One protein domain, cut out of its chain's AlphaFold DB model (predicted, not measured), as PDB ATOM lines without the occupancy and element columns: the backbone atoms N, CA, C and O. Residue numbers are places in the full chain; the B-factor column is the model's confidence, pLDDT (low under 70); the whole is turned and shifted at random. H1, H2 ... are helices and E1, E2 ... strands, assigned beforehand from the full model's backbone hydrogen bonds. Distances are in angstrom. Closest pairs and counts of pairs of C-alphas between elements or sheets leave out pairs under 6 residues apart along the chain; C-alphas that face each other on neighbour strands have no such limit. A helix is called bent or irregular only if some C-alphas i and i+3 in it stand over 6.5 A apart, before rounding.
ATOM      1  N   LEU A   3       1.001  21.062   0.020       98.00
ATOM      2  CA  LEU A   3       0.836  22.067  -1.022       98.00
ATOM      3  C   LEU A   3       1.007  23.509  -0.544       98.00
ATOM      4  O   LEU A   3       0.864  23.806   0.644       98.00
ATOM      5  N   ILE A   4       1.269  24.388  -1.513       98.25
ATOM      6  CA  ILE A   4       1.134  25.845  -1.420       98.25
ATOM      7  C   ILE A   4       0.561  26.364  -2.741       98.25
ATOM      8  O   ILE A   4       1.078  26.058  -3.813       98.25
ATOM      9  N   VAL A   5      -0.474  27.192  -2.652       98.50
ATOM     10  CA  VAL A   5      -0.985  27.998  -3.759       98.50
ATOM     11  C   VAL A   5      -0.372  29.394  -3.656       98.50
ATOM     12  O   VAL A   5      -0.521  30.070  -2.634       98.50
ATOM     13  N   ASP A   6       0.315  29.822  -4.710       98.19
ATOM     14  CA  ASP A   6       0.884  31.161  -4.860       98.19
ATOM     15  C   ASP A   6       0.870  31.569  -6.344       98.19
ATOM     16  O   ASP A   6       1.093  30.740  -7.224       98.19
ATOM     17  N   ASP A   7       0.606  32.841  -6.637       98.19
ATOM     18  CA  ASP A   7       0.609  33.346  -8.017       98.19
ATOM     19  C   ASP A   7       2.039  33.442  -8.574       98.19
ATOM     20  O   ASP A   7       2.256  33.392  -9.787       98.19
ATOM     21  N   ASP A   8       3.028  33.540  -7.680       98.38
ATOM     22  CA  ASP A   8       4.441  33.427  -8.003       98.38
ATOM     23  C   ASP A   8       4.927  31.992  -7.758       98.38
ATOM     24  O   ASP A   8       5.053  31.520  -6.627       98.38
ATOM     25  N   ARG A   9       5.260  31.299  -8.850       97.38
ATOM     26  CA  ARG A   9       5.739  29.909  -8.836       97.38
ATOM     27  C   ARG A   9       7.015  29.712  -8.026       97.38
ATOM     28  O   ARG A   9       7.169  28.683  -7.372       97.38
ATOM     29  N   ALA A  10       7.959  30.646  -8.126       96.81
ATOM     30  CA  ALA A  10       9.232  30.528  -7.426       96.81
ATOM     31  C   ALA A  10       8.998  30.670  -5.922       96.81
ATOM     32  O   ALA A  10       9.480  29.848  -5.141       96.81
ATOM     33  N   ARG A  11       8.154  31.634  -5.539       97.50
ATOM     34  CA  ARG A  11       7.738  31.821  -4.149       97.50
ATOM     35  C   ARG A  11       6.950  30.625  -3.617       97.50
ATOM     36  O   ARG A  11       7.184  30.214  -2.484       97.50
ATOM     37  N   ALA A  12       6.070  30.017  -4.417       97.44
ATOM     38  CA  ALA A  12       5.346  28.804  -4.026       97.44
ATOM     39  C   ALA A  12       6.308  27.676  -3.621       97.44
ATOM     40  O   ALA A  12       6.127  27.044  -2.578       97.44
ATOM     41  N   ARG A  13       7.345  27.450  -4.440       95.62
ATOM     42  CA  ARG A  13       8.361  26.413  -4.212       95.62
ATOM     43  C   ARG A  13       9.168  26.676  -2.946       95.62
ATOM     44  O   ARG A  13       9.253  25.803  -2.090       95.62
ATOM     45  N   GLU A  14       9.670  27.894  -2.774       95.50
ATOM     46  CA  GLU A  14      10.399  28.274  -1.558       95.50
ATOM     47  C   GLU A  14       9.539  28.080  -0.298       95.50
ATOM     48  O   GLU A  14       9.996  27.548   0.721       95.50
ATOM     49  N   ARG A  15       8.260  28.475  -0.366       96.44
ATOM     50  CA  ARG A  15       7.315  28.359   0.751       96.44
ATOM     51  C   ARG A  15       7.032  26.905   1.114       96.44
ATOM     52  O   ARG A  15       7.056  26.588   2.304       96.44
ATOM     53  N   VAL A  16       6.791  26.031   0.131       96.38
ATOM     54  CA  VAL A  16       6.500  24.614   0.400       96.38
ATOM     55  C   VAL A  16       7.728  23.884   0.943       96.38
ATOM     56  O   VAL A  16       7.608  23.115   1.892       96.38
ATOM     57  N   GLU A  17       8.923  24.175   0.419       94.94
ATOM     58  CA  GLU A  17      10.179  23.608   0.921       94.94
ATOM     59  C   GLU A  17      10.433  24.035   2.367       94.94
ATOM     60  O   GLU A  17      10.697  23.198   3.234       94.94
ATOM     61  N   SER A  18      10.261  25.327   2.652       94.62
ATOM     62  CA  SER A  18      10.395  25.858   4.007       94.62
ATOM     63  C   SER A  18       9.365  25.244   4.960       94.62
ATOM     64  O   SER A  18       9.690  24.914   6.098       94.62
ATOM     65  N   GLY A  19       8.119  25.071   4.512       95.00
ATOM     66  CA  GLY A  19       7.063  24.414   5.279       95.00
ATOM     67  C   GLY A  19       7.391  22.962   5.611       95.00
ATOM     68  O   GLY A  19       7.275  22.544   6.763       95.00
ATOM     69  N   LEU A  20       7.879  22.210   4.630       95.25
ATOM     70  CA  LEU A  20       8.269  20.818   4.816       95.25
ATOM     71  C   LEU A  20       9.507  20.662   5.701       95.25
ATOM     72  O   LEU A  20       9.508  19.767   6.544       95.25
ATOM     73  N   SER A  21      10.508  21.543   5.588       93.88
ATOM     74  CA  SER A  21      11.660  21.554   6.506       93.88
ATOM     75  C   SER A  21      11.214  21.785   7.960       93.88
ATOM     76  O   SER A  21      11.669  21.081   8.861       93.88
ATOM     77  N   ARG A  22      10.227  22.660   8.213       92.56
ATOM     78  CA  ARG A  22       9.679  22.860   9.574       92.56
ATOM     79  C   ARG A  22       9.007  21.607  10.147       92.56
ATOM     80  O   ARG A  22       9.101  21.373  11.347       92.56
ATOM     81  N   ILE A  23       8.325  20.817   9.315       92.12
ATOM     82  CA  ILE A  23       7.602  19.607   9.750       92.12
ATOM     83  C   ILE A  23       8.554  18.409   9.889       92.12
ATOM     84  O   ILE A  23       8.414  17.604  10.811       92.12
ATOM     85  N   TYR A  24       9.510  18.270   8.970       91.88
ATOM     86  CA  TYR A  24      10.270  17.030   8.771       91.88
ATOM     87  C   TYR A  24      11.789  17.149   8.951       91.88
ATOM     88  O   TYR A  24      12.475  16.115   8.898       91.88
ATOM     89  N   GLY A  25      12.299  18.360   9.186       91.00
ATOM     90  CA  GLY A  25      13.722  18.697   9.224       91.00
ATOM     91  C   GLY A  25      14.363  18.768   7.834       91.00
ATOM     92  O   GLY A  25      13.701  18.587   6.810       91.00
ATOM     93  N   ASP A  26      15.679  18.984   7.801       83.25
ATOM     94  CA  ASP A  26      16.448  19.183   6.565       83.25
ATOM     95  C   ASP A  26      16.730  17.861   5.836       83.25
ATOM     96  O   ASP A  26      17.838  17.321   5.848       83.25
ATOM     97  N   ARG A  27      15.693  17.312   5.195       81.31
ATOM     98  CA  ARG A  27      15.818  16.173   4.277       81.31
ATOM     99  C   ARG A  27      15.748  16.655   2.833       81.31
ATOM    100  O   ARG A  27      14.847  17.405   2.462       81.31
ATOM    101  N   ALA A  28      16.669  16.171   2.006       79.00
ATOM    102  CA  ALA A  28      16.665  16.455   0.577       79.00
ATOM    103  C   ALA A  28      15.420  15.864  -0.113       79.00
ATOM    104  O   ALA A  28      14.958  14.782   0.252       79.00
ATOM    105  N   GLY A  29      14.907  16.570  -1.123       81.12
ATOM    106  CA  GLY A  29      13.850  16.076  -2.014       81.12
ATOM    107  C   GLY A  29      12.426  16.108  -1.448       81.12
ATOM    108  O   GLY A  29      11.511  15.598  -2.086       81.12
ATOM    109  N   LEU A  30      12.189  16.707  -0.272       82.12
ATOM    110  CA  LEU A  30      10.825  16.835   0.266       82.12
ATOM    111  C   LEU A  30       9.919  17.684  -0.643       82.12
ATOM    112  O   LEU A  30       8.735  17.384  -0.771       82.12
ATOM    113  N   GLY A  31      10.476  18.708  -1.296       81.62
ATOM    114  CA  GLY A  31       9.747  19.558  -2.239       81.62
ATOM    115  C   GLY A  31       9.289  18.830  -3.508       81.62
ATOM    116  O   GLY A  31       8.247  19.181  -4.055       81.62
ATOM    117  N   ASP A  32       9.994  17.776  -3.934       86.50
ATOM    118  CA  ASP A  32       9.734  17.085  -5.208       86.50
ATOM    119  C   ASP A  32       8.379  16.359  -5.234       86.50
ATOM    120  O   ASP A  32       7.821  16.105  -6.301       86.50
ATOM    121  N   VAL A  33       7.839  16.020  -4.060       85.81
ATOM    122  CA  VAL A  33       6.542  15.336  -3.909       85.81
ATOM    123  C   VAL A  33       5.393  16.289  -3.559       85.81
ATOM    124  O   VAL A  33       4.257  15.845  -3.367       85.81
ATOM    125  N   ALA A  34       5.675  17.587  -3.430       94.69
ATOM    126  CA  ALA A  34       4.698  18.596  -3.046       94.69
ATOM    127  C   ALA A  34       4.102  19.310  -4.267       94.69
ATOM    128  O   ALA A  34       4.753  19.484  -5.294       94.69
ATOM    129  N   LEU A  35       2.855  19.765  -4.141       97.38
ATOM    130  CA  LEU A  35       2.198  20.567  -5.171       97.38
ATOM    131  C   LEU A  35       2.337  22.049  -4.823       97.38
ATOM    132  O   LEU A  35       1.654  22.541  -3.928       97.38
ATOM    133  N   ALA A  36       3.218  22.765  -5.516       97.69
ATOM    134  CA  ALA A  36       3.432  24.188  -5.276       97.69
ATOM    135  C   ALA A  36       3.471  24.990  -6.577       97.69
ATOM    136  O   ALA A  36       4.295  24.725  -7.455       97.69
ATOM    137  N   GLY A  37       2.585  25.975  -6.685       98.12
ATOM    138  CA  GLY A  37       2.463  26.825  -7.865       98.12
ATOM    139  C   GLY A  37       1.156  27.604  -7.876       98.12
ATOM    140  O   GLY A  37       0.534  27.803  -6.829       98.12
ATOM    141  N   THR A  38       0.733  28.016  -9.070       98.62
ATOM    142  CA  THR A  38      -0.550  28.712  -9.247       98.62
ATOM    143  C   THR A  38      -1.732  27.786  -8.954       98.62
ATOM    144  O   THR A  38      -1.585  26.561  -8.931       98.62
ATOM    145  N   ALA A  39      -2.931  28.352  -8.771       98.50
ATOM    146  CA  ALA A  39      -4.147  27.565  -8.551       98.50
ATOM    147  C   ALA A  39      -4.360  26.502  -9.647       98.50
ATOM    148  O   ALA A  39      -4.584  25.336  -9.329       98.50
ATOM    149  N   ASP A  40      -4.173  26.873 -10.916       98.62
ATOM    150  CA  ASP A  40      -4.300  25.958 -12.059       98.62
ATOM    151  C   ASP A  40      -3.251  24.837 -12.039       98.62
ATOM    152  O   ASP A  40      -3.534  23.692 -12.393       98.62
ATOM    153  N   GLU A  41      -2.021  25.136 -11.616       98.44
ATOM    154  CA  GLU A  41      -0.953  24.136 -11.522       98.44
ATOM    155  C   GLU A  41      -1.208  23.141 -10.395       98.44
ATOM    156  O   GLU A  41      -1.017  21.937 -10.585       98.44
ATOM    157  N   VAL A  42      -1.688  23.630  -9.251       98.44
ATOM    158  CA  VAL A  42      -2.090  22.787  -8.122       98.44
ATOM    159  C   VAL A  42      -3.312  21.943  -8.500       98.44
ATOM    160  O   VAL A  42      -3.304  20.738  -8.256       98.44
ATOM    161  N   ALA A  43      -4.325  22.522  -9.149       98.38
ATOM    162  CA  ALA A  43      -5.509  21.800  -9.616       98.38
ATOM    163  C   ALA A  43      -5.150  20.706 -10.630       98.38
ATOM    164  O   ALA A  43      -5.614  19.570 -10.505       98.38
ATOM    165  N   ARG A  44      -4.273  21.008 -11.596       98.31
ATOM    166  CA  ARG A  44      -3.757  20.014 -12.545       98.31
ATOM    167  C   ARG A  44      -3.049  18.867 -11.825       98.31
ATOM    168  O   ARG A  44      -3.372  17.714 -12.087       98.31
ATOM    169  N   GLY A  45      -2.148  19.166 -10.888       97.38
ATOM    170  CA  GLY A  45      -1.457  18.136 -10.106       97.38
ATOM    171  C   GLY A  45      -2.412  17.279  -9.267       97.38
ATOM    172  O   GLY A  45      -2.250  16.066  -9.185       97.38
ATOM    173  N   LEU A  46      -3.456  17.876  -8.685       97.62
ATOM    174  CA  LEU A  46      -4.492  17.123  -7.970       97.62
ATOM    175  C   LEU A  46      -5.304  16.227  -8.907       97.62
ATOM    176  O   LEU A  46      -5.604  15.092  -8.537       97.62
ATOM    177  N   ARG A  47      -5.620  16.692 -10.120       97.56
ATOM    178  CA  ARG A  47      -6.289  15.866 -11.128       97.56
ATOM    179  C   ARG A  47      -5.418  14.691 -11.569       97.56
ATOM    180  O   ARG A  47      -5.931  13.585 -11.618       97.56
ATOM    181  N   GLU A  48      -4.111  14.879 -11.743       97.06
ATOM    182  CA  GLU A  48      -3.181  13.768 -12.014       97.06
ATOM    183  C   GLU A  48      -3.227  12.693 -10.903       97.06
ATOM    184  O   GLU A  48      -3.193  11.497 -11.191       97.06
ATOM    185  N   VAL A  49      -3.376  13.091  -9.631       96.25
ATOM    186  CA  VAL A  49      -3.538  12.150  -8.503       96.25
ATOM    187  C   VAL A  49      -4.905  11.449  -8.521       96.25
ATOM    188  O   VAL A  49      -4.978  10.250  -8.245       96.25
ATOM    189  N   LEU A  50      -5.985  12.167  -8.845       96.38
ATOM    190  CA  LEU A  50      -7.326  11.583  -8.999       96.38
ATOM    191  C   LEU A  50      -7.362  10.575 -10.156       96.38
ATOM    192  O   LEU A  50      -7.852   9.460  -9.985       96.38
ATOM    193  N   ASP A  51      -6.778  10.936 -11.298       97.00
ATOM    194  CA  ASP A  51      -6.700  10.105 -12.502       97.00
ATOM    195  C   ASP A  51      -5.844   8.848 -12.271       97.00
ATOM    196  O   ASP A  51      -6.101   7.798 -12.860       97.00
ATOM    197  N   ALA A  52      -4.880   8.908 -11.346       97.25
ATOM    198  CA  ALA A  52      -4.129   7.744 -10.870       97.25
ATOM    199  C   ALA A  52      -4.949   6.799  -9.959       97.25
ATOM    200  O   ALA A  52      -4.431   5.777  -9.505       97.25
ATOM    201  N   GLY A  53      -6.224   7.108  -9.696       97.44
ATOM    202  CA  GLY A  53      -7.166   6.253  -8.970       97.44
ATOM    203  C   GLY A  53      -7.341   6.598  -7.491       97.44
ATOM    204  O   GLY A  53      -7.964   5.826  -6.756       97.44
ATOM    205  N   ALA A  54      -6.815   7.733  -7.023       97.00
ATOM    206  CA  ALA A  54      -7.052   8.175  -5.654       97.00
ATOM    207  C   ALA A  54      -8.538   8.509  -5.445       97.00
ATOM    208  O   ALA A  54      -9.088   9.393  -6.094       97.00
ATOM    209  N   GLN A  55      -9.186   7.828  -4.497       95.56
ATOM    210  CA  GLN A  55     -10.599   8.074  -4.168       95.56
ATOM    211  C   GLN A  55     -10.788   9.197  -3.141       95.56
ATOM    212  O   GLN A  55     -11.832   9.841  -3.107       95.56
ATOM    213  N   THR A  56      -9.769   9.434  -2.314       95.38
ATOM    214  CA  THR A  56      -9.766  10.469  -1.278       95.38
ATOM    215  C   THR A  56      -8.398  11.129  -1.256       95.38
ATOM    216  O   THR A  56      -7.382  10.448  -1.117       95.38
ATOM    217  N   ILE A  57      -8.370  12.459  -1.335       95.69
ATOM    218  CA  ILE A  57      -7.148  13.251  -1.207       95.69
ATOM    219  C   ILE A  57      -7.277  14.150   0.021       95.69
ATOM    220  O   ILE A  57      -8.195  14.958   0.119       95.69
ATOM    221  N   VAL A  58      -6.329  14.030   0.950       96.38
ATOM    222  CA  VAL A  58      -6.197  14.962   2.078       96.38
ATOM    223  C   VAL A  58      -5.269  16.097   1.660       96.38
ATOM    224  O   VAL A  58      -4.120  15.846   1.290       96.38
ATOM    225  N   LEU A  59      -5.762  17.331   1.697       97.19
ATOM    226  CA  LEU A  59      -5.006  18.533   1.351       97.19
ATOM    227  C   LEU A  59      -4.365  19.111   2.616       97.19
ATOM    228  O   LEU A  59      -5.074  19.451   3.557       97.19
ATOM    229  N   ASN A  60      -3.036  19.211   2.631       96.00
ATOM    230  CA  ASN A  60      -2.264  19.731   3.757       96.00
ATOM    231  C   ASN A  60      -1.482  20.974   3.303       96.00
ATOM    232  O   ASN A  60      -0.363  20.836   2.794       96.00
ATOM    233  N   PRO A  61      -2.055  22.181   3.438       96.06
ATOM    234  CA  PRO A  61      -1.296  23.413   3.289       96.06
ATOM    235  C   PRO A  61      -0.099  23.448   4.242       96.06
ATOM    236  O   PRO A  61      -0.132  22.847   5.315       96.06
ATOM    237  N   THR A  62       0.965  24.136   3.836       95.25
ATOM    238  CA  THR A  62       2.198  24.274   4.637       95.25
ATOM    239  C   THR A  62       2.549  25.742   4.886       95.25
ATOM    240  O   THR A  62       3.705  26.158   4.751       95.25
ATOM    241  N   GLY A  63       1.535  26.553   5.212       94.56
ATOM    242  CA  GLY A  63       1.715  27.960   5.555       94.56
ATOM    243  C   GLY A  63       2.685  28.128   6.725       94.56
ATOM    244  O   GLY A  63       2.873  27.237   7.553       94.56
ATOM    245  N   ALA A  64       3.359  29.276   6.803       95.38
ATOM    246  CA  ALA A  64       4.299  29.529   7.894       95.38
ATOM    247  C   ALA A  64       3.590  29.818   9.229       95.38
ATOM    248  O   ALA A  64       4.208  29.736  10.290       95.38
ATOM    249  N   THR A  65       2.306  30.174   9.179       96.00
ATOM    250  CA  THR A  65       1.489  30.540  10.337       96.00
ATOM    251  C   THR A  65       0.059  30.036  10.169       96.00
ATOM    252  O   THR A  65      -0.390  29.789   9.055       96.00
ATOM    253  N   ILE A  66      -0.704  29.998  11.266       94.81
ATOM    254  CA  ILE A  66      -2.139  29.661  11.236       94.81
ATOM    255  C   ILE A  66      -2.939  30.609  10.329       94.81
ATOM    256  O   ILE A  66      -3.911  30.200   9.697       94.81
ATOM    257  N   ALA A  67      -2.545  31.884  10.257       97.50
ATOM    258  CA  ALA A  67      -3.205  32.848   9.383       97.50
ATOM    259  C   ALA A  67      -2.969  32.513   7.905       97.50
ATOM    260  O   ALA A  67      -3.906  32.582   7.113       97.50
ATOM    261  N   GLU A  68      -1.747  32.104   7.563       97.00
ATOM    262  CA  GLU A  68      -1.414  31.647   6.214       97.00
ATOM    263  C   GLU A  68      -2.083  30.311   5.887       97.00
ATOM    264  O   GLU A  68      -2.583  30.154   4.781       97.00
ATOM    265  N   ASP A  69      -2.169  29.367   6.828       95.81
ATOM    266  CA  ASP A  69      -2.913  28.121   6.602       95.81
ATOM    267  C   ASP A  69      -4.388  28.402   6.307       95.81
ATOM    268  O   ASP A  69      -4.959  27.819   5.386       95.81
ATOM    269  N   ARG A  70      -5.003  29.344   7.034       97.69
ATOM    270  CA  ARG A  70      -6.372  29.787   6.751       97.69
ATOM    271  C   ARG A  70      -6.496  30.389   5.350       97.69
ATOM    272  O   ARG A  70      -7.409  30.008   4.628       97.69
ATOM    273  N   GLU A  71      -5.587  31.281   4.959       98.12
ATOM    274  CA  GLU A  71      -5.570  31.854   3.605       98.12
ATOM    275  C   GLU A  71      -5.448  30.755   2.539       98.12
ATOM    276  O   GLU A  71      -6.177  30.753   1.550       98.12
ATOM    277  N   GLN A  72      -4.577  29.767   2.754       98.44
ATOM    278  CA  GLN A  72      -4.425  28.642   1.836       98.44
ATOM    279  C   GLN A  72      -5.701  27.800   1.743       98.44
ATOM    280  O   GLN A  72      -6.074  27.395   0.645       98.44
ATOM    281  N   LEU A  73      -6.403  27.564   2.855       98.31
ATOM    282  CA  LEU A  73      -7.701  26.883   2.840       98.31
ATOM    283  C   LEU A  73      -8.761  27.683   2.068       98.31
ATOM    284  O   LEU A  73      -9.517  27.092   1.298       98.31
ATOM    285  N   GLU A  74      -8.801  29.009   2.233       98.50
ATOM    286  CA  GLU A  74      -9.705  29.897   1.489       98.50
ATOM    287  C   GLU A  74      -9.422  29.835  -0.021       98.50
ATOM    288  O   GLU A  74     -10.343  29.614  -0.809       98.50
ATOM    289  N   ARG A  75      -8.148  29.918  -0.426       98.44
ATOM    290  CA  ARG A  75      -7.729  29.781  -1.831       98.44
ATOM    291  C   ARG A  75      -8.015  28.398  -2.402       98.44
ATOM    292  O   ARG A  75      -8.483  28.278  -3.528       98.44
ATOM    293  N   LEU A  76      -7.772  27.334  -1.638       98.38
ATOM    294  CA  LEU A  76      -8.113  25.977  -2.065       98.38
ATOM    295  C   LEU A  76      -9.613  25.848  -2.351       98.38
ATOM    296  O   LEU A  76      -9.992  25.285  -3.377       98.38
ATOM    297  N   ALA A  77     -10.454  26.371  -1.459       98.25
ATOM    298  CA  ALA A  77     -11.904  26.316  -1.599       98.25
ATOM    299  C   ALA A  77     -12.429  27.172  -2.762       98.25
ATOM    300  O   ALA A  77     -13.371  26.751  -3.431       98.25
ATOM    301  N   ALA A  78     -11.841  28.348  -2.998       98.31
ATOM    302  CA  ALA A  78     -12.300  29.291  -4.016       98.31
ATOM    303  C   ALA A  78     -11.722  29.012  -5.413       98.31
ATOM    304  O   ALA A  78     -12.460  29.051  -6.397       98.31
ATOM    305  N   ASP A  79     -10.428  28.698  -5.497       98.44
ATOM    306  CA  ASP A  79      -9.677  28.756  -6.754       98.44
ATOM    307  C   ASP A  79      -9.257  27.375  -7.277       98.44
ATOM    308  O   ASP A  79      -9.038  27.225  -8.476       98.44
ATOM    309  N   VAL A  80      -9.130  26.361  -6.409       98.44
ATOM    310  CA  VAL A  80      -8.574  25.039  -6.778       98.44
ATOM    311  C   VAL A  80      -9.645  23.956  -6.837       98.44
ATOM    312  O   VAL A  80      -9.842  23.333  -7.879       98.44
ATOM    313  N   ILE A  81     -10.347  23.708  -5.729       97.56
ATOM    314  CA  ILE A  81     -11.331  22.621  -5.608       97.56
ATOM    315  C   ILE A  81     -12.450  22.726  -6.660       97.56
ATOM    316  O   ILE A  81     -12.778  21.688  -7.238       97.56
ATOM    317  N   PRO A  82     -12.997  23.915  -6.994       98.00
ATOM    318  CA  PRO A  82     -14.022  24.035  -8.035       98.00
ATOM    319  C   PRO A  82     -13.564  23.592  -9.430       98.00
ATOM    320  O   PRO A  82     -14.396  23.277 -10.271       98.00
ATOM    321  N   GLN A  83     -12.254  23.533  -9.688       97.81
ATOM    322  CA  GLN A  83     -11.730  23.026 -10.956       97.81
ATOM    323  C   GLN A  83     -11.747  21.489 -11.026       97.81
ATOM    324  O   GLN A  83     -11.568  20.928 -12.105       97.81
ATOM    325  N   LEU A  84     -11.907  20.784  -9.897       94.50
ATOM    326  CA  LEU A  84     -11.812  19.319  -9.804       94.50
ATOM    327  C   LEU A  84     -13.148  18.592 -10.006       94.50
ATOM    328  O   LEU A  84     -13.145  17.370 -10.158       94.50
TER     329      LEU A  84
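Overview. This is residues 3 to 84 of the 85 residues of the protein "Luciferase-like protein" of Mycolicibacterium fortuitum (UniProt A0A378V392). Two very short parallel strands, E1 and E2, lie side by side in the middle of the domain, with H1 on one side of them and H2 and H3 on the other. H2 and H3 meet as a V, residues 39 to 43 of H2 against residues 75 to 83 of H3. The printed part has 82 residues, with named elements in the order E1, H1, E2, H2, H3, and is mostly helix. It is compact, with a radius of gyration of the C-alphas of 12.2 A and spans of 31 by 26 by 21 A.

Arrangement. E1, residues 3 to 5, is followed by H1, residues 9 to 24; their closest C-alphas, Ile 4 and Ala 12, are 5.8 A apart. E2, residues 35 to 37, is parallel to E1 at 18 degrees, with N 4 and O 35 at 3.1 A, within hydrogen-bond range. E1, H1 and E2 form a strand-helix-strand unit, two parallel neighbour strands with a helix between, its crossover right-handed. H2, residues 39 to 51, comes closest to E2 at the C-alphas of Leu 35 and Val 42, 5.7 A. H3, residues 66 to 83, touches H2, closest at the C-alphas of Ala 43 and Val 80, 5.3 A, at a steep tilt of 66 degrees, the same way. H1 is apart from H2 and H3. Every O i to N i+4 pair is within hydrogen-bond range in H1 and H2; in H3, 11 of 14 are.

Along the chain. E1 begins at C-alpha 3 (0.836, 22.067, -1.022); E1 and E2 each measure 6.8 A. H1 measures 22.3 A, H2 18.1 A and H3 25.1 A, ending at C-alpha 83 (-11.730, 23.026, -10.956). H3 has a kink of 39 degrees near residue 77 and is only just irregular: C-alphas 78 and 81 are 6.9 A apart.

Size, cuts and confidence. The C-alphas farthest apart, of Asp 26 and Pro 82, are 34.1 A apart. The printed part has no cut; H2 to H3 is a long link, and no printed residue is under 70 in pLDDT.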